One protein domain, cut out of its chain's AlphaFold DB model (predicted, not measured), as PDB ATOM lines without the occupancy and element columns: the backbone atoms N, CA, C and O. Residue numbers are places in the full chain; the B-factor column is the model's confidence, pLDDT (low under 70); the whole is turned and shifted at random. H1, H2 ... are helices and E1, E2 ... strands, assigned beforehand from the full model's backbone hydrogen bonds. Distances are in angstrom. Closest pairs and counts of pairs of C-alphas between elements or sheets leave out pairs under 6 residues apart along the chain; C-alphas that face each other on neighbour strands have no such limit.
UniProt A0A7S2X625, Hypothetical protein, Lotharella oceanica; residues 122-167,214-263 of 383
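AT A GLANCE: This is residues 122 to 167 and 214 to 263 of the 383 residues of the protein "Hypothetical protein" of Lotharella oceanica (UniProt A0A7S2X625). One long helix, H3, packs on a two-stranded antiparallel hairpin, E1 and E2, with short helices H2 and H1 near its first end. The printed part has 96 residues, under half in named elements, ordered H1 H2 H3 E1 E2; the class is mixed. It is compact, with a radius of gyration of the C-alphas of 13.1 A, spanning 36 by 28 by 24 A.

IN THESE COORDINATES: H1 is residues 137 to 140, from C-alpha 137 at (158.177, 199.391, 178.775); H2 is 143 to 148; H3, 150 to 166, is 24.1 A long. E1, 214 to 220, is 14.4 A; E2, 258 to 262, is 11.7 A, ending at (157.234, 213.956, 176.880).

HOW THE PARTS SIT: H2 and H3 only just touch, only at the corner, with 3 pairs of C-alphas within 8 A, the closest Phe 146 and Cys 153, 5.9 A. The closest C-alphas of H3 and E1, His 161 and Leu 215, are 5.6 A apart. In the hairpin, N 219 and O 259 are within hydrogen-bond range, 2.9 A. In H2 and H3 every O i to N i+4 pair is within range; H1 is too short for one.

THE WHOLE: Residues 168 to 213 are not printed, a gap of 14.1 A between C-alphas 167 and 214. E1 to E2 is a long link. Residues 123 to 138 have pLDDT under 70.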
ATOM      1  N   THR A 122     150.109 201.787 169.344       71.94
ATOM      2  CA  THR A 122     149.482 202.071 170.646       71.94
ATOM      3  C   THR A 122     150.341 201.554 171.788       71.94
ATOM      4  O   THR A 122     151.084 200.599 171.620       71.94
ATOM      5  N   TYR A 123     150.213 202.117 172.988       64.44
ATOM      6  CA  TYR A 123     150.948 201.611 174.153       64.44
ATOM      7  C   TYR A 123     150.720 200.103 174.405       64.44
ATOM      8  O   TYR A 123     151.645 199.365 174.742       64.44
ATOM      9  N   ASN A 124     149.493 199.630 174.170       57.78
ATOM     10  CA  ASN A 124     149.066 198.257 174.441       57.78
ATOM     11  C   ASN A 124     149.513 197.229 173.384       57.78
ATOM     12  O   ASN A 124     149.331 196.034 173.603       57.78
ATOM     13  N   ASP A 125     150.102 197.648 172.261       53.09
ATOM     14  CA  ASP A 125     150.517 196.723 171.195       53.09
ATOM     15  C   ASP A 125     151.891 196.071 171.426       53.09
ATOM     16  O   ASP A 125     152.389 195.322 170.585       53.09
ATOM     17  N   GLY A 126     152.524 196.359 172.566       50.50
ATOM     18  CA  GLY A 126     153.809 195.783 172.947       50.50
ATOM     19  C   GLY A 126     155.000 196.311 172.143       50.50
ATOM     20  O   GLY A 126     156.132 195.969 172.468       50.50
ATOM     21  N   THR A 127     154.819 197.182 171.147       50.19
ATOM     22  CA  THR A 127     155.938 197.754 170.371       50.19
ATOM     23  C   THR A 127     156.716 198.837 171.131       50.19
ATOM     24  O   THR A 127     157.814 199.214 170.710       50.19
ATOM     25  N   TRP A 128     156.157 199.311 172.248       49.78
ATOM     26  CA  TRP A 128     156.807 200.163 173.247       49.78
ATOM     27  C   TRP A 128     157.687 199.354 174.215       49.78
ATOM     28  O   TRP A 128     158.420 199.933 175.015       49.78
ATOM     29  N   SER A 129     157.665 198.016 174.137       47.03
ATOM     30  CA  SER A 129     158.631 197.176 174.849       47.03
ATOM     31  C   SER A 129     160.021 197.333 174.228       47.03
ATOM     32  O   SER A 129     160.190 197.343 173.004       47.03
ATOM     33  N   ALA A 130     161.053 197.487 175.060       42.00
ATOM     34  CA  ALA A 130     162.411 197.353 174.558       42.00
ATOM     35  C   ALA A 130     162.664 195.891 174.196       42.00
ATOM     36  O   ALA A 130     162.538 194.991 175.023       42.00
ATOM     37  N   SER A 131     163.048 195.666 172.944       39.59
ATOM     38  CA  SER A 131     163.504 194.378 172.430       39.59
ATOM     39  C   SER A 131     164.490 193.664 173.368       39.59
ATOM     40  O   SER A 131     165.402 194.308 173.878       39.59
ATOM     41  N   LYS A 132     164.348 192.333 173.468       41.12
ATOM     42  CA  LYS A 132     165.279 191.289 173.972       41.12
ATOM     43  C   LYS A 132     165.881 191.414 175.386       41.12
ATOM     44  O   LYS A 132     166.252 190.381 175.926       41.12
ATOM     45  N   ASP A 133     165.910 192.589 176.007       44.88
ATOM     46  CA  ASP A 133     166.599 192.821 177.292       44.88
ATOM     47  C   ASP A 133     165.676 192.766 178.529       44.88
ATOM     48  O   ASP A 133     166.083 193.180 179.613       44.88
ATOM     49  N   SER A 134     164.430 192.298 178.384       45.25
ATOM     50  CA  SER A 134     163.486 192.050 179.493       45.25
ATOM     51  C   SER A 134     163.221 193.234 180.444       45.25
ATOM     52  O   SER A 134     162.862 193.016 181.598       45.25
ATOM     53  N   VAL A 135     163.364 194.484 179.988       49.97
ATOM     54  CA  VAL A 135     162.939 195.661 180.770       49.97
ATOM     55  C   VAL A 135     161.489 195.992 180.404       49.97
ATOM     56  O   VAL A 135     161.226 196.207 179.213       49.97
ATOM     57  N   PRO A 136     160.553 196.041 181.373       57.16
ATOM     58  CA  PRO A 136     159.195 196.515 181.129       57.16
ATOM     59  C   PRO A 136     159.216 197.883 180.437       57.16
ATOM     60  O   PRO A 136     160.013 198.750 180.793       57.16
ATOM     61  N   SER A 137     158.338 198.093 179.452       59.41
ATOM     62  CA  SER A 137     158.177 199.391 178.775       59.41
ATOM     63  C   SER A 137     158.007 200.540 179.772       59.41
ATOM     64  O   SER A 137     158.550 201.618 179.563       59.41
ATOM     65  N   GLU A 138     157.317 200.272 180.881       60.66
ATOM     66  CA  GLU A 138     157.026 201.221 181.960       60.66
ATOM     67  C   GLU A 138     158.295 201.806 182.574       60.66
ATOM     68  O   GLU A 138     158.382 203.019 182.733       60.66
ATOM     69  N   ASP A 139     159.322 200.988 182.810       72.69
ATOM     70  CA  ASP A 139     160.547 201.450 183.459       72.69
ATOM     71  C   ASP A 139     161.347 202.400 182.559       72.69
ATOM     72  O   ASP A 139     161.946 203.352 183.048       72.69
ATOM     73  N   ILE A 140     161.334 202.200 181.236       80.44
ATOM     74  CA  ILE A 140     162.118 203.001 180.274       80.44
ATOM     75  C   ILE A 140     161.646 204.451 180.204       80.44
ATOM     76  O   ILE A 140     162.441 205.348 179.909       80.44
ATOM     77  N   PHE A 141     160.370 204.685 180.488       87.38
ATOM     78  CA  PHE A 141     159.736 205.992 180.391       87.38
ATOM     79  C   PHE A 141     159.585 206.661 181.762       87.38
ATOM     80  O   PHE A 141     158.639 207.411 181.982       87.38
ATOM     81  N   THR A 142     160.527 206.401 182.674       91.94
ATOM     82  CA  THR A 142     160.611 207.034 183.998       91.94
ATOM     83  C   THR A 142     161.822 207.955 184.120       91.94
ATOM     84  O   THR A 142     162.884 207.734 183.526       91.94
ATOM     85  N   THR A 143     161.686 208.965 184.967       94.38
ATOM     86  CA  THR A 143     162.754 209.860 185.417       94.38
ATOM     87  C   THR A 143     163.836 209.058 186.120       94.38
ATOM     88  O   THR A 143     165.020 209.268 185.855       94.38
ATOM     89  N   LYS A 144     163.439 208.080 186.945       94.06
ATOM     90  CA  LYS A 144     164.361 207.151 187.614       94.06
ATOM     91  C   LYS A 144     165.284 206.431 186.626       94.06
ATOM     92  O   LYS A 144     166.504 206.450 186.798       94.06
ATOM     93  N   MET A 145     164.731 205.816 185.581       92.44
ATOM     94  CA  MET A 145     165.528 205.083 184.595       92.44
ATOM     95  C   MET A 145     166.328 206.016 183.691       92.44
ATOM     96  O   MET A 145     167.477 205.708 183.382       92.44
ATOM     97  N   PHE A 146     165.776 207.169 183.307       95.00
ATOM     98  CA  PHE A 146     166.533 208.152 182.533       95.00
ATOM     99  C   PHE A 146     167.730 208.691 183.326       95.00
ATOM    100  O   PHE A 146     168.802 208.869 182.761       95.00
ATOM    101  N   GLY A 147     167.588 208.894 184.638       95.31
ATOM    102  CA  GLY A 147     168.700 209.272 185.512       95.31
ATOM    103  C   GLY A 147     169.762 208.175 185.641       95.31
ATOM    104  O   GLY A 147     170.953 208.476 185.618       95.31
ATOM    105  N   ALA A 148     169.350 206.908 185.732       94.06
ATOM    106  CA  ALA A 148     170.265 205.775 185.886       94.06
ATOM    107  C   ALA A 148     170.950 205.346 184.574       94.06
ATOM    108  O   ALA A 148     172.119 204.965 184.573       94.06
ATOM    109  N   ASN A 149     170.229 205.370 183.450       93.69
ATOM    110  CA  ASN A 149     170.715 204.921 182.146       93.69
ATOM    111  C   ASN A 149     170.117 205.754 180.992       93.69
ATOM    112  O   ASN A 149     169.332 205.245 180.177       93.69
ATOM    113  N   PRO A 150     170.509 207.037 180.872       94.69
ATOM    114  CA  PRO A 150     169.904 207.969 179.919       94.69
ATOM    115  C   PRO A 150     170.097 207.532 178.466       94.69
ATOM    116  O   PRO A 150     169.189 207.673 177.650       94.69
ATOM    117  N   LEU A 151     171.251 206.946 178.128       92.94
ATOM    118  CA  LEU A 151     171.533 206.486 176.767       92.94
ATOM    119  C   LEU A 151     170.600 205.342 176.333       92.94
ATOM    120  O   LEU A 151     170.200 205.290 175.167       92.94
ATOM    121  N   LYS A 152     170.230 204.432 177.246       89.69
ATOM    122  CA  LYS A 152     169.285 203.345 176.947       89.69
ATOM    123  C   LYS A 152     167.891 203.893 176.647       89.69
ATOM    124  O   LYS A 152     167.323 203.542 175.613       89.69
ATOM    125  N   CYS A 153     167.378 204.794 177.485       91.94
ATOM    126  CA  CYS A 153     166.105 205.478 177.237       91.94
ATOM    127  C   CYS A 153     166.143 206.266 175.926       91.94
ATOM    128  O   CYS A 153     165.238 206.170 175.098       91.94
ATOM    129  N   TRP A 154     167.228 207.003 175.700       93.50
ATOM    130  CA  TRP A 154     167.397 207.844 174.524       93.50
ATOM    131  C   TRP A 154     167.361 207.048 173.213       93.50
ATOM    132  O   TRP A 154     166.672 207.440 172.275       93.50
ATOM    133  N   LYS A 155     168.010 205.877 173.158       91.00
ATOM    134  CA  LYS A 155     167.921 204.952 172.010       91.00
ATOM    135  C   LYS A 155     166.482 204.553 171.686       91.00
ATOM    136  O   LYS A 155     166.120 204.483 170.511       91.00
ATOM    137  N   HIS A 156     165.667 204.311 172.711       88.38
ATOM    138  CA  HIS A 156     164.258 203.984 172.524       88.38
ATOM    139  C   HIS A 156     163.490 205.181 171.943       88.38
ATOM    140  O   HIS A 156     162.793 205.048 170.935       88.38
ATOM    141  N   TYR A 157     163.694 206.371 172.507       91.44
ATOM    142  CA  TYR A 157     163.046 207.593 172.039       91.44
ATOM    143  C   TYR A 157     163.451 208.020 170.631       91.44
ATOM    144  O   TYR A 157     162.594 208.472 169.880       91.44
ATOM    145  N   VAL A 158     164.706 207.817 170.223       92.94
ATOM    146  CA  VAL A 158     165.124 208.029 168.829       92.94
ATOM    147  C   VAL A 158     164.312 207.137 167.886       92.94
ATOM    148  O   VAL A 158     163.817 207.611 166.867       92.94
ATOM    149  N   ASN A 159     164.110 205.860 168.225       88.88
ATOM    150  CA  ASN A 159     163.302 204.972 167.390       88.88
ATOM    151  C   ASN A 159     161.839 205.436 167.296       88.88
ATOM    152  O   ASN A 159     161.285 205.484 166.197       88.88
ATOM    153  N   LEU A 160     161.229 205.801 168.429       88.75
ATOM    154  CA  LEU A 160     159.857 206.318 168.473       88.75
ATOM    155  C   LEU A 160     159.704 207.629 167.698       88.75
ATOM    156  O   LEU A 160     158.757 207.765 166.924       88.75
ATOM    157  N   HIS A 161     160.650 208.557 167.860       93.25
ATOM    158  CA  HIS A 161     160.678 209.822 167.135       93.25
ATOM    159  C   HIS A 161     160.611 209.574 165.628       93.25
ATOM    160  O   HIS A 161     159.741 210.126 164.965       93.25
ATOM    161  N   PHE A 162     161.455 208.689 165.083       91.75
ATOM    162  CA  PHE A 162     161.436 208.406 163.646       91.75
ATOM    163  C   PHE A 162     160.157 207.703 163.184       91.75
ATOM    164  O   PHE A 162     159.630 208.082 162.142       91.75
ATOM    165  N   LYS A 163     159.591 206.780 163.977       89.62
ATOM    166  CA  LYS A 163     158.271 206.195 163.672       89.62
ATOM    167  C   LYS A 163     157.184 207.276 163.551       89.62
ATOM    168  O   LYS A 163     156.428 207.279 162.585       89.62
ATOM    169  N   CYS A 164     157.129 208.221 164.491       92.50
ATOM    170  CA  CYS A 164     156.137 209.306 164.480       92.50
ATOM    171  C   CYS A 164     156.426 210.352 163.389       92.50
ATOM    172  O   CYS A 164     155.516 210.891 162.750       92.50
ATOM    173  N   LYS A 165     157.706 210.638 163.138       92.81
ATOM    174  CA  LYS A 165     158.150 211.577 162.108       92.81
ATOM    175  C   LYS A 165     157.763 211.097 160.712       92.81
ATOM    176  O   LYS A 165     157.252 211.905 159.938       92.81
ATOM    177  N   GLU A 166     157.965 209.813 160.427       93.31
ATOM    178  CA  GLU A 166     157.642 209.156 159.153       93.31
ATOM    179  C   GLU A 166     156.122 208.987 158.948       93.31
ATOM    180  O   GLU A 166     155.649 208.977 157.809       93.31
ATOM    181  N   ALA A 167     155.343 208.922 160.033       95.25
ATOM    182  CA  ALA A 167     153.889 208.827 159.975       95.25
ATOM    183  C   ALA A 167     153.226 210.096 159.402       95.25
ATOM    184  O   ALA A 167     153.664 211.237 159.617       95.25
ATOM    185  N   ASN A 214     155.506 216.164 173.432       96.38
ATOM    186  CA  ASN A 214     155.712 215.974 171.996       96.38
ATOM    187  C   ASN A 214     157.135 215.490 171.677       96.38
ATOM    188  O   ASN A 214     158.132 216.107 172.061       96.38
ATOM    189  N   LEU A 215     157.239 214.390 170.921       95.25
ATOM    190  CA  LEU A 215     158.510 213.765 170.535       95.25
ATOM    191  C   LEU A 215     159.339 214.580 169.540       95.25
ATOM    192  O   LEU A 215     160.487 214.224 169.275       95.25
ATOM    193  N   ASN A 216     158.795 215.653 168.971       96.00
ATOM    194  CA  ASN A 216     159.556 216.566 168.121       96.00
ATOM    195  C   ASN A 216     160.451 217.511 168.924       96.00
ATOM    196  O   ASN A 216     161.294 218.182 168.324       96.00
ATOM    197  N   TYR A 217     160.312 217.538 170.253       97.62
ATOM    198  CA  TYR A 217     161.072 218.423 171.121       97.62
ATOM    199  C   TYR A 217     161.814 217.679 172.231       97.62
ATOM    200  O   TYR A 217     161.482 216.562 172.635       97.62
ATOM    201  N   VAL A 218     162.845 218.339 172.740       98.31
ATOM    202  CA  VAL A 218     163.683 217.909 173.853       98.31
ATOM    203  C   VAL A 218     163.875 219.066 174.826       98.31
ATOM    204  O   VAL A 218     163.810 220.230 174.442       98.31
ATOM    205  N   ARG A 219     164.161 218.743 176.083       97.81
ATOM    206  CA  ARG A 219     164.441 219.704 177.157       97.81
ATOM    207  C   ARG A 219     165.577 219.206 178.041       97.81
ATOM    208  O   ARG A 219     165.931 218.026 177.993       97.81
ATOM    209  N   CYS A 220     166.185 220.088 178.827       98.19
ATOM    210  CA  CYS A 220     167.218 219.689 179.783       98.19
ATOM    211  C   CYS A 220     166.630 218.747 180.842       98.19
ATOM    212  O   CYS A 220     165.545 218.996 181.360       98.19
ATOM    213  N   PHE A 221     167.347 217.669 181.168       97.81
ATOM    214  CA  PHE A 221     166.933 216.760 182.239       97.81
ATOM    215  C   PHE A 221     167.062 217.385 183.638       97.81
ATOM    216  O   PHE A 221     166.311 217.039 184.544       97.81
ATOM    217  N   ASP A 222     167.998 218.319 183.808       97.19
ATOM    218  CA  ASP A 222     168.203 219.035 185.064       97.19
ATOM    219  C   ASP A 222     167.171 220.155 185.220       97.19
ATOM    220  O   ASP A 222     167.221 221.152 184.501       97.19
ATOM    221  N   LYS A 223     166.261 219.981 186.183       94.00
ATOM    222  CA  LYS A 223     165.162 220.906 186.499       94.00
ATOM    223  C   LYS A 223     165.632 222.269 187.024       94.00
ATOM    224  O   LYS A 223     164.833 223.190 187.100       94.00
ATOM    225  N   THR A 224     166.901 222.413 187.408       96.38
ATOM    226  CA  THR A 224     167.466 223.701 187.853       96.38
ATOM    227  C   THR A 224     168.044 224.522 186.696       96.38
ATOM    228  O   THR A 224     168.347 225.708 186.840       96.38
ATOM    229  N   CYS A 225     168.211 223.904 185.525       97.69
ATOM    230  CA  CYS A 225     168.693 224.565 184.325       97.69
ATOM    231  C   CYS A 225     167.540 225.293 183.633       97.69
ATOM    232  O   CYS A 225     166.536 224.670 183.335       97.69
ATOM    233  N   LYS A 226     167.730 226.546 183.197       93.88
ATOM    234  CA  LYS A 226     166.734 227.266 182.364       93.88
ATOM    235  C   LYS A 226     166.297 226.503 181.102       93.88
ATOM    236  O   LYS A 226     165.241 226.765 180.542       93.88
ATOM    237  N   GLY A 227     167.122 225.569 180.629       95.00
ATOM    238  CA  GLY A 227     166.782 224.685 179.519       95.00
ATOM    239  C   GLY A 227     165.772 223.581 179.863       95.00
ATOM    240  O   GLY A 227     165.415 222.840 178.953       95.00
ATOM    241  N   SER A 228     165.348 223.406 181.122       94.81
ATOM    242  CA  SER A 228     164.278 222.468 181.505       94.81
ATOM    243  C   SER A 228     162.902 222.930 181.043       94.81
ATOM    244  O   SER A 228     162.045 222.087 180.786       94.81
ATOM    245  N   ASP A 229     162.740 224.245 180.888       91.38
ATOM    246  CA  ASP A 229     161.476 224.908 180.544       91.38
ATOM    247  C   ASP A 229     161.510 225.439 179.100       91.38
ATOM    248  O   ASP A 229     160.626 226.153 178.645       91.38
ATOM    249  N   THR A 230     162.570 225.106 178.356       93.62
ATOM    250  CA  THR A 230     162.739 225.474 176.949       93.62
ATOM    251  C   THR A 230     162.638 224.230 176.075       93.62
ATOM    252  O   THR A 230     163.393 223.272 176.258       93.62
ATOM    253  N   LEU A 231     161.749 224.274 175.083       95.69
ATOM    254  CA  LEU A 231     161.622 223.232 174.070       95.69
ATOM    255  C   LEU A 231     162.635 223.460 172.945       95.69
ATOM    256  O   LEU A 231     162.544 224.423 172.184       95.69
ATOM    257  N   PHE A 232     163.603 222.557 172.819       97.25
ATOM    258  CA  PHE A 232     164.524 222.515 171.685       97.25
ATOM    259  C   PHE A 232     164.042 221.479 170.665       97.25
ATOM    260  O   PHE A 232     163.512 220.448 171.074       97.25
ATOM    261  N   PRO A 233     164.253 221.674 169.353       97.25
ATOM    262  CA  PRO A 233     163.968 220.636 168.366       97.25
ATOM    263  C   PRO A 233     164.727 219.335 168.651       97.25
ATOM    264  O   PRO A 233     165.871 219.359 169.117       97.25
ATOM    265  N   PHE A 234     164.111 218.197 168.333       96.75
ATOM    266  CA  PHE A 234     164.758 216.892 168.430       96.75
ATOM    267  C   PHE A 234     166.045 216.876 167.577       96.75
ATOM    268  O   PHE A 234     166.004 217.258 166.406       96.75
ATOM    269  N   PRO A 235     167.200 216.440 168.118       94.50
ATOM    270  CA  PRO A 235     168.508 216.734 167.522       94.50
ATOM    271  C   PRO A 235     168.874 215.873 166.302       94.50
ATOM    272  O   PRO A 235     169.957 216.038 165.748       94.50
ATOM    273  N   TYR A 236     168.000 214.954 165.880       90.94
ATOM    274  CA  TYR A 236     168.231 214.081 164.730       90.94
ATOM    275  C   TYR A 236     167.304 214.449 163.568       90.94
ATOM    276  O   TYR A 236     166.084 214.281 163.634       90.94
ATOM    277  N   HIS A 237     167.889 214.907 162.460       89.06
ATOM    278  CA  HIS A 237     167.144 215.159 161.225       89.06
ATOM    279  C   HIS A 237     166.885 213.869 160.434       89.06
ATOM    280  O   HIS A 237     165.804 213.708 159.869       89.06
ATOM    281  N   GLU A 238     167.816 212.920 160.480       90.75
ATOM    282  CA  GLU A 238     167.732 211.617 159.816       90.75
ATOM    283  C   GLU A 238     168.002 210.486 160.805       90.75
ATOM    284  O   GLU A 238     168.621 210.694 161.854       90.75
ATOM    285  N   ARG A 239     167.505 209.285 160.483       90.00
ATOM    286  CA  ARG A 239     167.619 208.129 161.372       90.00
ATOM    287  C   ARG A 239     169.097 207.762 161.529       90.00
ATOM    288  O   ARG A 239     169.735 207.432 160.530       90.00
ATOM    289  N   PRO A 240     169.657 207.780 162.753       89.81
ATOM    290  CA  PRO A 240     171.060 207.447 162.935       89.81
ATOM    291  C   PRO A 240     171.311 205.969 162.595       89.81
ATOM    292  O   PRO A 240     170.441 205.123 162.848       89.81
ATOM    293  N   PRO A 241     172.500 205.619 162.068       85.69
ATOM    294  CA  PRO A 241     172.873 204.227 161.839       85.69
ATOM    295  C   PRO A 241     172.766 203.390 163.119       85.69
ATOM    296  O   PRO A 241     172.983 203.885 164.231       85.69
ATOM    297  N   LYS A 242     172.469 202.091 162.974       76.69
ATOM    298  CA  LYS A 242     172.366 201.168 164.116       76.69
ATOM    299  C   LYS A 242     173.620 201.254 164.993       76.69
ATOM    300  O   LYS A 242     174.740 201.176 164.498       76.69
ATOM    301  N   GLY A 243     173.416 201.418 166.298       73.12
ATOM    302  CA  GLY A 243     174.498 201.519 167.282       73.12
ATOM    303  C   GLY A 243     175.149 202.901 167.412       73.12
ATOM    304  O   GLY A 243     175.919 203.085 168.346       73.12
ATOM    305  N   ARG A 244     174.810 203.883 166.563       85.44
ATOM    306  CA  ARG A 244     175.401 205.238 166.567       85.44
ATOM    307  C   ARG A 244     174.485 206.314 167.156       85.44
ATOM    308  O   ARG A 244     174.458 207.445 166.692       85.44
ATOM    309  N   VAL A 245     173.687 205.943 168.152       91.25
ATOM    310  CA  VAL A 245     172.890 206.916 168.905       91.25
ATOM    311  C   VAL A 245     173.757 207.472 170.024       91.25
ATOM    312  O   VAL A 245     174.168 206.719 170.906       91.25
ATOM    313  N   GLU A 246     173.984 208.779 169.996       91.75
ATOM    314  CA  GLU A 246     174.670 209.529 171.045       91.75
ATOM    315  C   GLU A 246     173.662 210.263 171.930       91.75
ATOM    316  O   GLU A 246     172.597 210.689 171.460       91.75
ATOM    317  N   LEU A 247     174.005 210.393 173.214       94.56
ATOM    318  CA  LEU A 247     173.211 211.121 174.195       94.56
ATOM    319  C   LEU A 247     173.525 212.624 174.091       94.56
ATOM    320  O   LEU A 247     174.633 213.033 174.442       94.56
ATOM    321  N   PRO A 248     172.584 213.461 173.627       96.00
ATOM    322  CA  PRO A 248     172.819 214.889 173.476       96.00
ATOM    323  C   PRO A 248     172.967 215.584 174.835       96.00
ATOM    324  O   PRO A 248     172.189 215.340 175.756       96.00
ATOM    325  N   ILE A 249     173.922 216.509 174.938       97.25
ATOM    326  CA  ILE A 249     174.124 217.353 176.123       97.25
ATOM    327  C   ILE A 249     173.448 218.710 175.928       97.25
ATOM    328  O   ILE A 249     173.478 219.302 174.847       97.25
ATOM    329  N   CYS A 250     172.827 219.218 176.992       97.94
ATOM    330  CA  CYS A 250     172.146 220.502 176.972       97.94
ATOM    331  C   CYS A 250     173.126 221.648 176.693       97.94
ATOM    332  O   CYS A 250     174.091 221.846 177.428       97.94
ATOM    333  N   LYS A 251     172.835 222.463 175.675       96.00
ATOM    334  CA  LYS A 251     173.664 223.625 175.309       96.00
ATOM    335  C   LYS A 251     173.603 224.770 176.329       96.00
ATOM    336  O   LYS A 251     174.502 225.602 176.339       96.00
ATOM    337  N   VAL A 252     172.579 224.801 177.190       97.38
ATOM    338  CA  VAL A 252     172.396 225.841 178.218       97.38
ATOM    339  C   VAL A 252     173.311 225.588 179.417       97.38
ATOM    340  O   VAL A 252     174.178 226.407 179.707       97.38
ATOM    341  N   CYS A 253     173.170 224.446 180.101       97.44
ATOM    342  CA  CYS A 253     174.008 224.141 181.269       97.44
ATOM    343  C   CYS A 253     175.334 223.458 180.918       97.44
ATOM    344  O   CYS A 253     176.239 223.463 181.748       97.44
ATOM    345  N   ARG A 254     175.458 222.864 179.720       97.06
ATOM    346  CA  ARG A 254     176.632 222.100 179.247       97.06
ATOM    347  C   ARG A 254     177.036 220.914 180.136       97.06
ATOM    348  O   ARG A 254     178.146 220.412 180.012       97.06
ATOM    349  N   LYS A 255     176.145 220.475 181.027       95.75
ATOM    350  CA  LYS A 255     176.397 219.413 182.015       95.75
ATOM    351  C   LYS A 255     175.434 218.246 181.849       95.75
ATOM    352  O   LYS A 255     175.857 217.103 181.738       95.75
ATOM    353  N   SER A 256     174.143 218.549 181.811       97.75
ATOM    354  CA  SER A 256     173.085 217.546 181.887       97.75
ATOM    355  C   SER A 256     172.615 217.119 180.495       97.75
ATOM    356  O   SER A 256     172.610 217.946 179.571       97.75
ATOM    357  N   PRO A 257     172.198 215.854 180.315       97.94
ATOM    358  CA  PRO A 257     171.662 215.393 179.043       97.94
ATOM    359  C   PRO A 257     170.351 216.104 178.689       97.94
ATOM    360  O   PRO A 257     169.609 216.568 179.564       97.94
ATOM    361  N   LEU A 258     170.053 216.182 177.393       98.12
ATOM    362  CA  LEU A 258     168.702 216.465 176.922       98.12
ATOM    363  C   LEU A 258     167.871 215.180 176.987       98.12
ATOM    364  O   LEU A 258     168.359 214.090 176.687       98.12
ATOM    365  N   ARG A 259     166.601 215.330 177.341       97.19
ATOM    366  CA  ARG A 259     165.576 214.284 177.295       97.19
ATOM    367  C   ARG A 259     164.461 214.692 176.337       97.19
ATOM    368  O   ARG A 259     164.297 215.889 176.105       97.19
ATOM    369  N   PRO A 260     163.649 213.757 175.821       96.50
ATOM    370  CA  PRO A 260     162.461 214.128 175.065       96.50
ATOM    371  C   PRO A 260     161.489 214.904 175.956       96.50
ATOM    372  O   PRO A 260     161.379 214.637 177.161       96.50
ATOM    373  N   SER A 261     160.792 215.867 175.358       96.62
ATOM    374  CA  SER A 261     159.787 216.676 176.041       96.62
ATOM    375  C   SER A 261     158.437 215.968 176.066       96.62
ATOM    376  O   SER A 261     157.455 216.448 175.512       96.62
ATOM    377  N   VAL A 262     158.423 214.789 176.677       95.69
ATOM    378  CA  VAL A 262     157.234 213.956 176.880       95.69
ATOM    379  C   VAL A 262     157.089 213.665 178.359       95.69
ATOM    380  O   VAL A 262     158.112 213.573 179.031       95.69
ATOM    381  N   LEU A 263     155.873 213.508 178.865       94.94
ATOM    382  CA  LEU A 263     155.631 213.215 180.274       94.94
ATOM    383  C   LEU A 263     156.127 211.804 180.615       94.94
ATOM    384  O   LEU A 263     155.712 210.828 179.992       94.94
TER     385      LEU A 263